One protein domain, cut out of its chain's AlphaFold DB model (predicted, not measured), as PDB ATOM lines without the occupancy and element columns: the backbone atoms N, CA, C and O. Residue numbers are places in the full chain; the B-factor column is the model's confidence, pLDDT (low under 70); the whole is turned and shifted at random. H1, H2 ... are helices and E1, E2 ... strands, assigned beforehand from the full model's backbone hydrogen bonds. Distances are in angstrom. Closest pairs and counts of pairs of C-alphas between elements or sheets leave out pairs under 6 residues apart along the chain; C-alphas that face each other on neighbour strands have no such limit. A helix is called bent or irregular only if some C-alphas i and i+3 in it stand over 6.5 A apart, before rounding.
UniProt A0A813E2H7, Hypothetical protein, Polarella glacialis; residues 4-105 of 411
ATOM      1  N   GLY A   4     -31.970 -25.061 -35.927       70.19
ATOM      2  CA  GLY A   4     -32.085 -23.651 -36.310       70.19
ATOM      3  C   GLY A   4     -33.100 -22.888 -35.457       70.19
ATOM      4  O   GLY A   4     -32.764 -21.845 -34.916       70.19
ATOM      5  N   ARG A   5     -34.289 -23.460 -35.213       71.75
ATOM      6  CA  ARG A   5     -35.335 -22.842 -34.369       71.75
ATOM      7  C   ARG A   5     -34.929 -22.668 -32.906       71.75
ATOM      8  O   ARG A   5     -35.432 -21.783 -32.234       71.75
ATOM      9  N   CYS A   6     -34.081 -23.555 -32.392       76.75
ATOM     10  CA  CYS A   6     -33.654 -23.513 -30.992       76.75
ATOM     11  C   CYS A   6     -32.471 -22.562 -30.773       76.75
ATOM     12  O   CYS A   6     -32.336 -21.995 -29.692       76.75
ATOM     13  N   LEU A   7     -31.582 -22.440 -31.764       78.50
ATOM     14  CA  LEU A   7     -30.314 -21.716 -31.639       78.50
ATOM     15  C   LEU A   7     -30.316 -20.345 -32.323       78.50
ATOM     16  O   LEU A   7     -29.398 -19.557 -32.100       78.50
ATOM     17  N   ARG A   8     -31.330 -20.038 -33.138       74.12
ATOM     18  CA  ARG A   8     -31.534 -18.725 -33.753       74.12
ATOM     19  C   ARG A   8     -32.936 -18.213 -33.439       74.12
ATOM     20  O   ARG A   8     -33.901 -18.969 -33.459       74.12
ATOM     21  N   ALA A   9     -33.030 -16.917 -33.151       67.06
ATOM     22  CA  ALA A   9     -34.308 -16.223 -33.058       67.06
ATOM     23  C   ALA A   9     -34.925 -16.073 -34.459       67.06
ATOM     24  O   ALA A   9     -34.191 -15.923 -35.435       67.06
ATOM     25  N   GLU A  10     -36.258 -16.062 -34.551       61.31
ATOM     26  CA  GLU A  10     -37.033 -16.061 -35.810       61.31
ATOM     27  C   GLU A  10     -36.778 -14.852 -36.740       61.31
ATOM     28  O   GLU A  10     -37.250 -14.847 -37.868       61.31
ATOM     29  N   GLN A  11     -36.020 -13.841 -36.299       60.84
ATOM     30  CA  GLN A  11     -35.769 -12.580 -37.019       60.84
ATOM     31  C   GLN A  11     -34.278 -12.322 -37.324       60.84
ATOM     32  O   GLN A  11     -33.880 -11.188 -37.569       60.84
ATOM     33  N   SER A  12     -33.417 -13.339 -37.241       65.94
ATOM     34  CA  SER A  12     -31.981 -13.177 -37.507       65.94
ATOM     35  C   SER A  12     -31.656 -13.368 -38.990       65.94
ATOM     36  O   SER A  12     -31.700 -14.496 -39.469       65.94
ATOM     37  N   ASP A  13     -31.195 -12.310 -39.666       69.38
ATOM     38  CA  ASP A  13     -30.643 -12.373 -41.038       69.38
ATOM     39  C   ASP A  13     -29.316 -13.153 -41.129       69.38
ATOM     40  O   ASP A  13     -28.820 -13.447 -42.216       69.38
ATOM     41  N   GLN A  14     -28.692 -13.476 -39.991       77.00
ATOM     42  CA  GLN A  14     -27.432 -14.216 -39.959       77.00
ATOM     43  C   GLN A  14     -27.660 -15.724 -39.967       77.00
ATOM     44  O   GLN A  14     -28.352 -16.259 -39.092       77.00
ATOM     45  N   SER A  15     -26.979 -16.401 -40.891       83.06
ATOM     46  CA  SER A  15     -26.961 -17.853 -40.969       83.06
ATOM     47  C   SER A  15     -26.278 -18.505 -39.770       83.06
ATOM     48  O   SER A  15     -25.420 -17.933 -39.087       83.06
ATOM     49  N   LEU A  16     -26.736 -19.707 -39.426       86.62
ATOM     50  CA  LEU A  16     -26.099 -20.568 -38.440       86.62
ATOM     51  C   LEU A  16     -25.147 -21.530 -39.146       86.62
ATOM     52  O   LEU A  16     -25.594 -22.436 -39.846       86.62
ATOM     53  N   ASP A  17     -23.857 -21.373 -38.876       89.38
ATOM     54  CA  ASP A  17     -22.824 -22.259 -39.398       89.38
ATOM     55  C   ASP A  17     -22.883 -23.626 -38.698       89.38
ATOM     56  O   ASP A  17     -22.770 -23.729 -37.469       89.38
ATOM     57  N   LEU A  18     -23.051 -24.693 -39.478       89.00
ATOM     58  CA  LEU A  18     -23.084 -26.072 -39.003       89.00
ATOM     59  C   LEU A  18     -21.857 -26.863 -39.443       89.00
ATOM     60  O   LEU A  18     -21.405 -26.827 -40.588       89.00
ATOM     61  N   LEU A  19     -21.353 -27.642 -38.487       89.56
ATOM     62  CA  LEU A  19     -20.140 -28.435 -38.604       89.56
ATOM     63  C   LEU A  19     -20.313 -29.798 -37.944       89.56
ATOM     64  O   LEU A  19     -21.015 -29.944 -36.939       89.56
ATOM     65  N   ALA A  20     -19.586 -30.784 -38.462       89.50
ATOM     66  CA  ALA A  20     -19.467 -32.099 -37.849       89.50
ATOM     67  C   ALA A  20     -17.995 -32.478 -37.661       89.50
ATOM     68  O   ALA A  20     -17.168 -32.301 -38.548       89.50
ATOM     69  N   VAL A  21     -17.660 -33.051 -36.501       91.00
ATOM     70  CA  VAL A  21     -16.287 -33.513 -36.219       91.00
ATOM     71  C   VAL A  21     -15.974 -34.871 -36.858       91.00
ATOM     72  O   VAL A  21     -14.822 -35.162 -37.175       91.00
ATOM     73  N   ARG A  22     -17.002 -35.699 -37.078       90.38
ATOM     74  CA  ARG A  22     -16.851 -37.095 -37.519       90.38
ATOM     75  C   ARG A  22     -16.243 -37.260 -38.914       90.38
ATOM     76  O   ARG A  22     -15.436 -38.170 -39.055       90.38
ATOM     77  N   PRO A  23     -16.553 -36.422 -39.922       89.12
ATOM     78  CA  PRO A  23     -15.913 -36.552 -41.231       89.12
ATOM     79  C   PRO A  23     -14.393 -36.361 -41.196       89.12
ATOM     80  O   PRO A  23     -13.704 -36.862 -42.071       89.12
ATOM     81  N   ASN A  24     -13.863 -35.679 -40.176       88.06
ATOM     82  CA  ASN A  24     -12.428 -35.447 -40.027       88.06
ATOM     83  C   ASN A  24     -11.768 -36.494 -39.111       88.06
ATOM     84  O   ASN A  24     -10.655 -36.928 -39.385       88.06
ATOM     85  N   GLY A  25     -12.424 -36.871 -38.006       84.94
ATOM     86  CA  GLY A  25     -11.834 -37.711 -36.950       84.94
ATOM     87  C   GLY A  25     -12.448 -39.106 -36.782       84.94
ATOM     88  O   GLY A  25     -12.085 -39.822 -35.851       84.94
ATOM     89  N   GLY A  26     -13.403 -39.490 -37.631       88.56
ATOM     90  CA  GLY A  26     -14.183 -40.717 -37.475       88.56
ATOM     91  C   GLY A  26     -15.176 -40.670 -36.304       88.56
ATOM     92  O   GLY A  26     -15.370 -39.650 -35.639       88.56
ATOM     93  N   ASN A  27     -15.858 -41.792 -36.051       88.38
ATOM     94  CA  ASN A  27     -16.781 -41.924 -34.921       88.38
ATOM     95  C   ASN A  27     -16.069 -42.505 -33.691       88.38
ATOM     96  O   ASN A  27     -16.115 -43.708 -33.448       88.38
ATOM     97  N   SER A  28     -15.464 -41.644 -32.874       89.75
ATOM     98  CA  SER A  28     -14.730 -42.042 -31.660       89.75
ATOM     99  C   SER A  28     -15.629 -42.391 -30.460       89.75
ATOM    100  O   SER A  28     -15.197 -42.285 -29.312       89.75
ATOM    101  N   GLN A  29     -16.889 -42.769 -30.705       89.94
ATOM    102  CA  GLN A  29     -17.865 -43.184 -29.691       89.94
ATOM    103  C   GLN A  29     -17.944 -42.188 -28.513       89.94
ATOM    104  O   GLN A  29     -18.308 -41.026 -28.704       89.94
ATOM    105  N   HIS A  30     -17.561 -42.624 -27.310       88.94
ATOM    106  CA  HIS A  30     -17.566 -41.856 -26.065       88.94
ATOM    107  C   HIS A  30     -16.719 -40.572 -26.136       88.94
ATOM    108  O   HIS A  30     -17.058 -39.581 -25.496       88.94
ATOM    109  N   ALA A  31     -15.661 -40.546 -26.956       91.12
ATOM    110  CA  ALA A  31     -14.787 -39.381 -27.114       91.12
ATOM    111  C   ALA A  31     -15.298 -38.355 -28.143       91.12
ATOM    112  O   ALA A  31     -14.762 -37.252 -28.230       91.12
ATOM    113  N   CYS A  32     -16.349 -38.671 -28.914       91.00
ATOM    114  CA  CYS A  32     -16.829 -37.809 -30.000       91.00
ATOM    115  C   CYS A  32     -17.261 -36.415 -29.507       91.00
ATOM    116  O   CYS A  32     -17.039 -35.423 -30.202       91.00
ATOM    117  N   GLY A  33     -17.854 -36.330 -28.311       91.12
ATOM    118  CA  GLY A  33     -18.232 -35.049 -27.707       91.12
ATOM    119  C   GLY A  33     -17.014 -34.190 -27.358       91.12
ATOM    120  O   GLY A  33     -16.988 -33.003 -27.677       91.12
ATOM    121  N   LEU A  34     -15.976 -34.806 -26.780       93.00
ATOM    122  CA  LEU A  34     -14.739 -34.117 -26.410       93.00
ATOM    123  C   LEU A  34     -13.946 -33.665 -27.639       93.00
ATOM    124  O   LEU A  34     -13.423 -32.558 -27.642       93.00
ATOM    125  N   LEU A  35     -13.901 -34.469 -28.704       93.75
ATOM    126  CA  LEU A  35     -13.282 -34.067 -29.972       93.75
ATOM    127  C   LEU A  35     -14.010 -32.880 -30.614       93.75
ATOM    128  O   LEU A  35     -13.365 -31.978 -31.147       93.75
ATOM    129  N   GLY A  36     -15.344 -32.851 -30.534       93.19
ATOM    130  CA  GLY A  36     -16.139 -31.696 -30.956       93.19
ATOM    131  C   GLY A  36     -15.796 -30.442 -30.151       93.19
ATOM    132  O   GLY A  36     -15.561 -29.385 -30.733       93.19
ATOM    133  N   LEU A  37     -15.688 -30.574 -28.826       93.94
ATOM    134  CA  LEU A  37     -15.285 -29.480 -27.944       93.94
ATOM    135  C   LEU A  37     -13.859 -28.997 -28.241       93.94
ATOM    136  O   LEU A  37     -13.648 -27.797 -28.382       93.94
ATOM    137  N   LEU A  38     -12.899 -29.911 -28.400       94.12
ATOM    138  CA  LEU A  38     -11.512 -29.592 -28.740       94.12
ATOM    139  C   LEU A  38     -11.436 -28.809 -30.054       94.12
ATOM    140  O   LEU A  38     -10.775 -27.777 -30.115       94.12
ATOM    141  N   ARG A  39     -12.160 -29.257 -31.090       92.50
ATOM    142  CA  ARG A  39     -12.236 -28.549 -32.374       92.50
ATOM    143  C   ARG A  39     -12.765 -27.129 -32.196       92.50
ATOM    144  O   ARG A  39     -12.190 -26.209 -32.770       92.50
ATOM    145  N   VAL A  40     -13.826 -26.944 -31.410       93.94
ATOM    146  CA  VAL A  40     -14.404 -25.618 -31.142       93.94
ATOM    147  C   VAL A  40     -13.437 -24.724 -30.371       93.94
ATOM    148  O   VAL A  40     -13.254 -23.574 -30.759       93.94
ATOM    149  N   LEU A  41     -12.767 -25.244 -29.341       93.25
ATOM    150  CA  LEU A  41     -11.771 -24.490 -28.574       93.25
ATOM    151  C   LEU A  41     -10.592 -24.050 -29.452       93.25
ATOM    152  O   LEU A  41     -10.194 -22.887 -29.402       93.25
ATOM    153  N   SER A  42     -10.078 -24.942 -30.303       92.06
ATOM    154  CA  SER A  42      -9.021 -24.601 -31.262       92.06
ATOM    155  C   SER A  42      -9.496 -23.574 -32.290       92.06
ATOM    156  O   SER A  42      -8.795 -22.601 -32.544       92.06
ATOM    157  N   SER A  43     -10.708 -23.742 -32.827       91.94
ATOM    158  CA  SER A  43     -11.293 -22.820 -33.811       91.94
ATOM    159  C   SER A  43     -11.457 -21.416 -33.226       91.94
ATOM    160  O   SER A  43     -11.035 -20.438 -33.834       91.94
ATOM    161  N   LEU A  44     -12.014 -21.303 -32.013       92.81
ATOM    162  CA  LEU A  44     -12.169 -20.027 -31.306       92.81
ATOM    163  C   LEU A  44     -10.817 -19.373 -31.003       92.81
ATOM    164  O   LEU A  44     -10.706 -18.154 -31.084       92.81
ATOM    165  N   SER A  45      -9.793 -20.173 -30.689       90.88
ATOM    166  CA  SER A  45      -8.442 -19.665 -30.451       90.88
ATOM    167  C   SER A  45      -7.761 -19.169 -31.730       90.88
ATOM    168  O   SER A  45      -7.001 -18.212 -31.642       90.88
ATOM    169  N   TRP A  46      -8.002 -19.804 -32.883       90.00
ATOM    170  CA  TRP A  46      -7.393 -19.442 -34.174       90.00
ATOM    171  C   TRP A  46      -8.189 -18.417 -34.984       90.00
ATOM    172  O   TRP A  46      -7.624 -17.781 -35.869       90.00
ATOM    173  N   GLY A  47      -9.479 -18.247 -34.695       89.75
ATOM    174  CA  GLY A  47     -10.331 -17.262 -35.362       89.75
ATOM    175  C   GLY A  47     -11.022 -17.755 -36.631       89.75
ATOM    176  O   GLY A  47     -11.646 -16.944 -37.307       89.75
ATOM    177  N   PHE A  48     -10.979 -19.054 -36.929       90.12
ATOM    178  CA  PHE A  48     -11.661 -19.630 -38.089       90.12
ATOM    179  C   PHE A  48     -12.261 -21.007 -37.785       90.12
ATOM    180  O   PHE A  48     -11.812 -21.734 -36.897       90.12
ATOM    181  N   LEU A  49     -13.262 -21.380 -38.573       89.81
ATOM    182  CA  LEU A  49     -13.921 -22.674 -38.600       89.81
ATOM    183  C   LEU A  49     -13.310 -23.540 -39.703       89.81
ATOM    184  O   LEU A  49     -13.325 -23.184 -40.878       89.81
ATOM    185  N   ALA A  50     -12.760 -24.696 -39.325       88.62
ATOM    186  CA  ALA A  50     -12.272 -25.677 -40.291       88.62
ATOM    187  C   ALA A  50     -13.441 -26.348 -41.044       88.62
ATOM    188  O   ALA A  50     -14.494 -26.552 -40.429       88.62
ATOM    189  N   PRO A  51     -13.249 -26.782 -42.302       90.44
ATOM    190  CA  PRO A  51     -14.306 -27.367 -43.120       90.44
ATOM    191  C   PRO A  51     -14.761 -28.758 -42.667       90.44
ATOM    192  O   PRO A  51     -14.036 -29.515 -42.002       90.44
ATOM    193  N   THR A  52     -15.989 -29.107 -43.040       89.19
ATOM    194  CA  THR A  52     -16.526 -30.467 -42.957       89.19
ATOM    195  C   THR A  52     -16.158 -31.229 -44.224       89.19
ATOM    196  O   THR A  52     -16.468 -30.802 -45.331       89.19
ATOM    197  N   LEU A  53     -15.495 -32.373 -44.064       90.00
ATOM    198  CA  LEU A  53     -15.087 -33.206 -45.196       90.00
ATOM    199  C   LEU A  53     -16.260 -34.025 -45.754       90.00
ATOM    200  O   LEU A  53     -17.250 -34.270 -45.067       90.00
ATOM    201  N   HIS A  54     -16.106 -34.493 -46.995       87.75
ATOM    202  CA  HIS A  54     -17.042 -35.397 -47.681       87.75
ATOM    203  C   HIS A  54     -18.463 -34.846 -47.890       87.75
ATOM    204  O   HIS A  54     -19.388 -35.617 -48.137       87.75
ATOM    205  N   LEU A  55     -18.644 -33.524 -47.834       85.56
ATOM    206  CA  LEU A  55     -19.931 -32.870 -48.059       85.56
ATOM    207  C   LEU A  55     -19.991 -32.250 -49.462       85.56
ATOM    208  O   LEU A  55     -19.801 -31.049 -49.624       85.56
ATOM    209  N   ARG A  56     -20.210 -33.088 -50.484       84.50
ATOM    210  CA  ARG A  56     -20.381 -32.634 -51.879       84.50
ATOM    211  C   ARG A  56     -21.844 -32.374 -52.240       84.50
ATOM    212  O   ARG A  56     -22.131 -31.466 -53.006       84.50
ATOM    213  N   GLU A  57     -22.745 -33.177 -51.688       84.44
ATOM    214  CA  GLU A  57     -24.186 -33.086 -51.895       84.44
ATOM    215  C   GLU A  57     -24.881 -33.299 -50.545       84.44
ATOM    216  O   GLU A  57     -24.477 -34.163 -49.760       84.44
ATOM    217  N   LEU A  58     -25.890 -32.478 -50.244       82.06
ATOM    218  CA  LEU A  58     -26.688 -32.627 -49.030       82.06
ATOM    219  C   LEU A  58     -27.653 -33.805 -49.179       82.06
ATOM    220  O   LEU A  58     -28.162 -34.083 -50.259       82.06
ATOM    221  N   SER A  59     -27.937 -34.491 -48.074       81.44
ATOM    222  CA  SER A  59     -28.902 -35.592 -48.092       81.44
ATOM    223  C   SER A  59     -30.295 -35.083 -48.503       81.44
ATOM    224  O   SER A  59     -30.802 -34.180 -47.836       81.44
ATOM    225  N   PRO A  60     -30.979 -35.716 -49.477       82.38
ATOM    226  CA  PRO A  60     -32.304 -35.290 -49.950       82.38
ATOM    227  C   PRO A  60     -33.409 -35.446 -48.892       82.38
ATOM    228  O   PRO A  60     -34.522 -34.967 -49.067       82.38
ATOM    229  N   LEU A  61     -33.112 -36.136 -47.785       83.50
ATOM    230  CA  LEU A  61     -34.003 -36.279 -46.629       83.50
ATOM    231  C   LEU A  61     -33.999 -35.057 -45.697       83.50
ATOM    232  O   LEU A  61     -34.837 -34.974 -44.798       83.50
ATOM    233  N   LEU A  62     -33.043 -34.133 -45.857       76.19
ATOM    234  CA  LEU A  62     -33.160 -32.810 -45.256       76.19
ATOM    235  C   LEU A  62     -34.282 -32.101 -46.019       76.19
ATOM    236  O   LEU A  62     -34.164 -31.898 -47.221       76.19
ATOM    237  N   GLY A  63     -35.394 -31.815 -45.335       70.69
ATOM    238  CA  GLY A  63     -36.516 -31.071 -45.917       70.69
ATOM    239  C   GLY A  63     -36.121 -29.647 -46.316       70.69
ATOM    240  O   GLY A  63     -34.941 -29.311 -46.358       70.69
ATOM    241  N   ASP A  64     -37.108 -28.792 -46.570       66.69
ATOM    242  CA  ASP A  64     -36.834 -27.434 -47.036       66.69
ATOM    243  C   ASP A  64     -36.007 -26.635 -46.008       66.69
ATOM    244  O   ASP A  64     -36.463 -26.326 -44.904       66.69
ATOM    245  N   LEU A  65     -34.745 -26.366 -46.353       68.62
ATOM    246  CA  LEU A  65     -33.825 -25.559 -45.553       68.62
ATOM    247  C   LEU A  65     -34.081 -24.058 -45.756       68.62
ATOM    248  O   LEU A  65     -33.534 -23.262 -45.000       68.62
ATOM    249  N   CYS A  66     -34.928 -23.661 -46.717       61.75
ATOM    250  CA  CYS A  66     -35.219 -22.253 -47.004       61.75
ATOM    251  C   CYS A  66     -35.888 -21.521 -45.830       61.75
ATOM    252  O   CYS A  66     -35.758 -20.305 -45.718       61.75
ATOM    253  N   ASP A  67     -36.547 -22.250 -44.923       66.56
ATOM    254  CA  ASP A  67     -37.213 -21.667 -43.754       66.56
ATOM    255  C   ASP A  67     -36.233 -21.159 -42.676       66.56
ATOM    256  O   ASP A  67     -36.642 -20.408 -41.788       66.56
ATOM    257  N   PHE A  68     -34.957 -21.580 -42.696       70.50
ATOM    258  CA  PHE A  68     -33.960 -21.189 -41.692       70.50
ATOM    259  C   PHE A  68     -32.582 -20.957 -42.316       70.50
ATOM    260  O   PHE A  68     -32.039 -21.879 -42.921       70.50
ATOM    261  N   PRO A  69     -31.942 -19.797 -42.084       76.75
ATOM    262  CA  PRO A  69     -30.619 -19.529 -42.631       76.75
ATOM    263  C   PRO A  69     -29.591 -20.412 -41.902       76.75
ATOM    264  O   PRO A  69     -29.200 -20.146 -40.763       76.75
ATOM    265  N   ILE A  70     -29.200 -21.519 -42.528       82.94
ATOM    266  CA  ILE A  70     -28.241 -22.503 -42.020       82.94
ATOM    267  C   ILE A  70     -27.226 -22.774 -43.124       82.94
ATOM    268  O   ILE A  70     -27.610 -23.227 -44.200       82.94
ATOM    269  N   ASP A  71     -25.947 -22.580 -42.816       85.69
ATOM    270  CA  ASP A  71     -24.854 -22.819 -43.756       85.69
ATOM    271  C   ASP A  71     -24.019 -24.017 -43.312       85.69
ATOM    272  O   ASP A  71     -23.665 -24.165 -42.140       85.69
ATOM    273  N   PHE A  72     -23.684 -24.894 -44.256       88.75
ATOM    274  CA  PHE A  72     -22.754 -25.990 -44.012       88.75
ATOM    275  C   PHE A  72     -21.362 -25.583 -44.469       88.75
ATOM    276  O   PHE A  72     -21.141 -25.272 -45.635       88.75
ATOM    277  N   ILE A  73     -20.405 -25.620 -43.550       90.06
ATOM    278  CA  ILE A  73     -19.058 -25.122 -43.818       90.06
ATOM    279  C   ILE A  73     -18.251 -26.179 -44.586       90.06
ATOM    280  O   ILE A  73     -17.820 -27.185 -44.009       90.06
ATOM    281  N   THR A  74     -18.057 -25.945 -45.887       88.69
ATOM    282  CA  THR A  74     -17.235 -26.761 -46.805       88.69
ATOM    283  C   THR A  74     -15.815 -26.236 -46.973       88.69
ATOM    284  O   THR A  74     -14.925 -27.010 -47.314       88.69
ATOM    285  N   ASP A  75     -15.596 -24.959 -46.661       87.75
ATOM    286  CA  ASP A  75     -14.312 -24.264 -46.751       87.75
ATOM    287  C   ASP A  75     -13.944 -23.610 -45.416       87.75
ATOM    288  O   ASP A  75     -14.749 -23.563 -44.487       87.75
ATOM    289  N   HIS A  76     -12.713 -23.121 -45.284       87.56
ATOM    290  CA  HIS A  76     -12.325 -22.357 -44.099       87.56
ATOM    291  C   HIS A  76     -13.152 -21.067 -44.006       87.56
ATOM    292  O   HIS A  76     -13.139 -20.261 -44.933       87.56
ATOM    293  N   CYS A  77     -13.854 -20.873 -42.888       87.56
ATOM    294  CA  CYS A  77     -14.697 -19.698 -42.660       87.56
ATOM    295  C   CYS A  77     -14.214 -18.927 -41.430       87.56
ATOM    296  O   CYS A  77     -14.161 -19.482 -40.332       87.56
ATOM    297  N   ASP A  78     -13.855 -17.658 -41.599       88.38
ATOM    298  CA  ASP A  78     -13.425 -16.809 -40.490       88.38
ATOM    299  C   ASP A  78     -14.601 -16.460 -39.570       88.38
ATOM    300  O   ASP A  78     -15.722 -16.195 -40.013       88.38
ATOM    301  N   PHE A  79     -14.343 -16.389 -38.262       88.25
ATOM    302  CA  PHE A  79     -15.324 -15.813 -37.353       88.25
ATOM    303  C   PHE A  79     -15.496 -14.324 -37.657       88.25
ATOM    304  O   PHE A  79     -14.532 -13.567 -37.724       88.25
ATOM    305  N   ARG A  80     -16.753 -13.881 -37.759       83.31
ATOM    306  CA  ARG A  80     -17.091 -12.468 -38.015       83.31
ATOM    307  C   ARG A  80     -16.580 -11.510 -36.934       83.31
ATOM    308  O   ARG A  80     -16.359 -10.337 -37.214       83.31
ATOM    309  N   SER A  81     -16.428 -12.005 -35.709       87.44
ATOM    310  CA  SER A  81     -16.046 -11.226 -34.534       87.44
ATOM    311  C   SER A  81     -14.860 -11.870 -33.827       87.44
ATOM    312  O   SER A  81     -14.696 -13.088 -33.846       87.44
ATOM    313  N   SER A  82     -14.084 -11.062 -33.099       87.44
ATOM    314  CA  SER A  82     -12.973 -11.534 -32.259       87.44
ATOM    315  C   SER A  82     -13.424 -12.383 -31.067       87.44
ATOM    316  O   SER A  82     -12.594 -12.956 -30.370       87.44
ATOM    317  N   SER A  83     -14.724 -12.457 -30.786       91.69
ATOM    318  CA  SER A  83     -15.309 -13.367 -29.804       91.69
ATOM    319  C   SER A  83     -16.630 -13.913 -30.320       91.69
ATOM    320  O   SER A  83     -17.451 -13.135 -30.812       91.69
ATOM    321  N   SER A  84     -16.849 -15.212 -30.146       90.69
ATOM    322  CA  SER A  84     -18.009 -15.922 -30.689       90.69
ATOM    323  C   SER A  84     -18.541 -16.951 -29.694       90.69
ATOM    324  O   SER A  84     -17.798 -17.477 -28.860       90.69
ATOM    325  N   PHE A  85     -19.838 -17.247 -29.798       91.31
ATOM    326  CA  PHE A  85     -20.476 -18.369 -29.114       91.31
ATOM    327  C   PHE A  85     -20.655 -19.523 -30.099       91.31
ATOM    328  O   PHE A  85     -21.147 -19.316 -31.207       91.31
ATOM    329  N   VAL A  86     -20.285 -20.733 -29.690       92.38
ATOM    330  CA  VAL A  86     -20.413 -21.943 -30.508       92.38
ATOM    331  C   VAL A  86     -21.085 -23.037 -29.688       92.38
ATOM    332  O   VAL A  86     -20.666 -23.348 -28.573       92.38
ATOM    333  N   GLY A  87     -22.143 -23.626 -30.245       92.69
ATOM    334  CA  GLY A  87     -22.853 -24.747 -29.635       92.69
ATOM    335  C   GLY A  87     -22.225 -26.086 -30.017       92.69
ATOM    336  O   GLY A  87     -22.092 -26.403 -31.197       92.69
ATOM    337  N   VAL A  88     -21.894 -26.913 -29.028       93.31
ATOM    338  CA  VAL A  88     -21.432 -28.292 -29.219       93.31
ATOM    339  C   VAL A  88     -22.546 -29.236 -28.794       93.31
ATOM    340  O   VAL A  88     -22.930 -29.276 -27.627       93.31
ATOM    341  N   THR A  89     -23.063 -30.016 -29.742       92.31
ATOM    342  CA  THR A  89     -24.115 -31.004 -29.474       92.31
ATOM    343  C   THR A  89     -23.558 -32.417 -29.569       92.31
ATOM    344  O   THR A  89     -23.009 -32.801 -30.601       92.31
ATOM    345  N   ALA A  90     -23.774 -33.220 -28.530       90.88
ATOM    346  CA  ALA A  90     -23.527 -34.654 -28.529       90.88
ATOM    347  C   ALA A  90     -24.840 -35.399 -28.252       90.88
ATOM    348  O   ALA A  90     -25.538 -35.120 -27.278       90.88
ATOM    349  N   ARG A  91     -25.180 -36.355 -29.120       89.44
ATOM    350  CA  ARG A  91     -26.373 -37.199 -28.973       89.44
ATOM    351  C   ARG A  91     -25.957 -38.651 -28.794       89.44
ATOM    352  O   ARG A  91     -25.327 -39.211 -29.693       89.44
ATOM    353  N   GLY A  92     -26.269 -39.218 -27.632       86.69
ATOM    354  CA  GLY A  92     -26.141 -40.646 -27.355       86.69
ATOM    355  C   GLY A  92     -27.447 -41.394 -27.627       86.69
ATOM    356  O   GLY A  92     -28.423 -40.819 -28.099       86.69
ATOM    357  N   PHE A  93     -27.490 -42.681 -27.279       86.12
ATOM    358  CA  PHE A  93     -28.682 -43.526 -27.450       86.12
ATOM    359  C   PHE A  93     -29.834 -43.219 -26.473       86.12
ATOM    360  O   PHE A  93     -30.899 -43.816 -26.583       86.12
ATOM    361  N   GLY A  94     -29.644 -42.296 -25.528       90.12
ATOM    362  CA  GLY A  94     -30.686 -41.895 -24.579       90.12
ATOM    363  C   GLY A  94     -30.432 -40.519 -23.969       90.12
ATOM    364  O   GLY A  94     -31.330 -39.684 -23.930       90.12
ATOM    365  N   THR A  95     -29.192 -40.241 -23.558       91.62
ATOM    366  CA  THR A  95     -28.797 -38.926 -23.030       91.62
ATOM    367  C   THR A  95     -28.237 -38.037 -24.137       91.62
ATOM    368  O   THR A  95     -27.337 -38.432 -24.880       91.62
ATOM    369  N   ASN A  96     -28.753 -36.810 -24.217       91.06
ATOM    370  CA  ASN A  96     -28.272 -35.769 -25.117       91.06
ATOM    371  C   ASN A  96     -27.641 -34.646 -24.297       91.06
ATOM    372  O   ASN A  96     -28.185 -34.253 -23.268       91.06
ATOM    373  N   VAL A  97     -26.515 -34.118 -24.769       92.19
ATOM    374  CA  VAL A  97     -25.801 -33.007 -24.137       92.19
ATOM    375  C   VAL A  97     -25.610 -31.904 -25.169       92.19
ATOM    376  O   VAL A  97     -25.197 -32.164 -26.301       92.19
ATOM    377  N   HIS A  98     -25.906 -30.670 -24.777       92.50
ATOM    378  CA  HIS A  98     -25.607 -29.475 -25.555       92.50
ATOM    379  C   HIS A  98     -24.844 -28.497 -24.667       92.50
ATOM    380  O   HIS A  98     -25.316 -28.155 -23.585       92.50
ATOM    381  N   ALA A  99     -23.665 -28.074 -25.109       92.88
ATOM    382  CA  ALA A  99     -22.829 -27.114 -24.405       92.88
ATOM    383  C   ALA A  99     -22.665 -25.861 -25.262       92.88
ATOM    384  O   ALA A  99     -22.322 -25.959 -26.438       92.88
ATOM    385  N   VAL A 100     -22.883 -24.690 -24.669       93.94
ATOM    386  CA  VAL A 100     -22.600 -23.404 -25.310       93.94
ATOM    387  C   VAL A 100     -21.228 -22.947 -24.841       93.94
ATOM    388  O   VAL A 100     -20.997 -22.785 -23.645       93.94
ATOM    389  N   VAL A 101     -20.312 -22.770 -25.786       94.81
ATOM    390  CA  VAL A 101     -18.926 -22.387 -25.521       94.81
ATOM    391  C   VAL A 101     -18.719 -20.967 -26.009       94.81
ATOM    392  O   VAL A 101     -19.014 -20.654 -27.159       94.81
ATOM    393  N   TRP A 102     -18.197 -20.113 -25.139       95.25
ATOM    394  CA  TRP A 102     -17.737 -18.782 -25.502       95.25
ATOM    395  C   TRP A 102     -16.214 -18.770 -25.552       95.25
ATOM    396  O   TRP A 102     -15.559 -19.332 -24.672       95.25
ATOM    397  N   GLY A 103     -15.653 -18.117 -26.562       92.69
ATOM    398  CA  GLY A 103     -14.215 -17.929 -26.668       92.69
ATOM    399  C   GLY A 103     -13.863 -16.643 -27.388       92.69
ATOM    400  O   GLY A 103     -14.683 -16.050 -28.092       92.69
ATOM    401  N   ARG A 104     -12.615 -16.223 -27.191       92.31
ATOM    402  CA  ARG A 104     -12.021 -15.055 -27.829       92.31
ATOM    403  C   ARG A 104     -10.811 -15.491 -28.647       92.31
ATOM    404  O   ARG A 104     -10.038 -16.328 -28.182       92.31
ATOM    405  N   LEU A 105     -10.666 -14.886 -29.818       90.50
ATOM    406  CA  LEU A 105      -9.508 -14.997 -30.687       90.50
ATOM    407  C   LEU A 105      -8.234 -14.674 -29.907       90.50
ATOM    408  O   LEU A 105      -8.151 -13.663 -29.203       90.50
TER     409      LEU A 105
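Overview. This is residues 4 to 105 of the 411 residues of the protein "Hypothetical protein" of Polarella glacialis (UniProt A0A813E2H7). A long helix, H3, runs lengthwise over a hairpin of two long strands, E3 and E4. The rest is mostly loop with a small parallel pair of strands, E1 and E2, in it; a short helix, H1, comes near that pair, another, H2, comes just before H3, and residues 59 to 64 stick out as a free loop. The printed part has 102 residues, with three named helices and four named strands in the order H1, E1, H2, H3, E2, E3, E4, and two sheets of two strands, E1 and E2 parallel, E3 and E4 antiparallel. The class is mixed, helices and strands, with 50 residues, under half, in named elements. The whole is compact, with a radius of gyration of the C-alphas of 14.0 A and spans of 35 by 34 by 28 A.

Along the chain. Find C-alpha 4 at (-32.085, -23.651, -36.310), where H1, residues 4 to 7, begins. E1 follows at residues 16 to 18 and H2 at residues 22 to 25. From C-alpha 29 at (-17.865, -43.184, -29.691), H3 runs to residue 46 over 26.3 A; it is irregular, with C-alphas 30 and 33 being 7.0 A apart. Look next for E2 at residues 70 to 72, E3 at residues 83 to 91, 26.3 A long, and E4 at residues 96 to 104, 26.5 A long, ending at C-alpha 104 at (-12.021, -15.055, -27.829).

Arrangement. Start at the hairpin E3 and E4, whose directions differ by 163 degrees; N 86 and O 101 are 2.8 A apart, within hydrogen-bond range. H3 has its closest C-alphas to E3 at Gly 33 and Ala 90, 5.4 A, and to E4 at Leu 44 and Gly 103, 5.5 A. H2 is close to H3 but not clearly touching, the closest C-alphas being those of Arg 22 and Cys 32, 7.6 A. E1, H2, H3 and E2 form a strand-helix-strand unit, two parallel neighbour strands with helices between them along the chain. In E1 and E2, N 18 and O 71 are 2.8 A apart, within hydrogen-bond range. The closest C-alphas of H1 and E2 are those of Gly 4 and Ile 70, 7.0 A; H1 and E3 are only just apart, at 8.3 A. In H3, 12 of 14 O i to N i+4 pairs are within hydrogen-bond range; H1 and H2 are too short for such a pair.

Size, cuts and confidence. The two C-alphas farthest apart are those of Gln 11 and Ser 28, at 36.6 A. The printed part has no cut. The link from H3 to E2 is long, residues 47 to 69; its residues 48 to 49 pair, antiparallel, with residues 77 to 78. The mean pLDDT of the printed part is 85.9; look for values under 70 at residues 9 to 13 and 64 to 67.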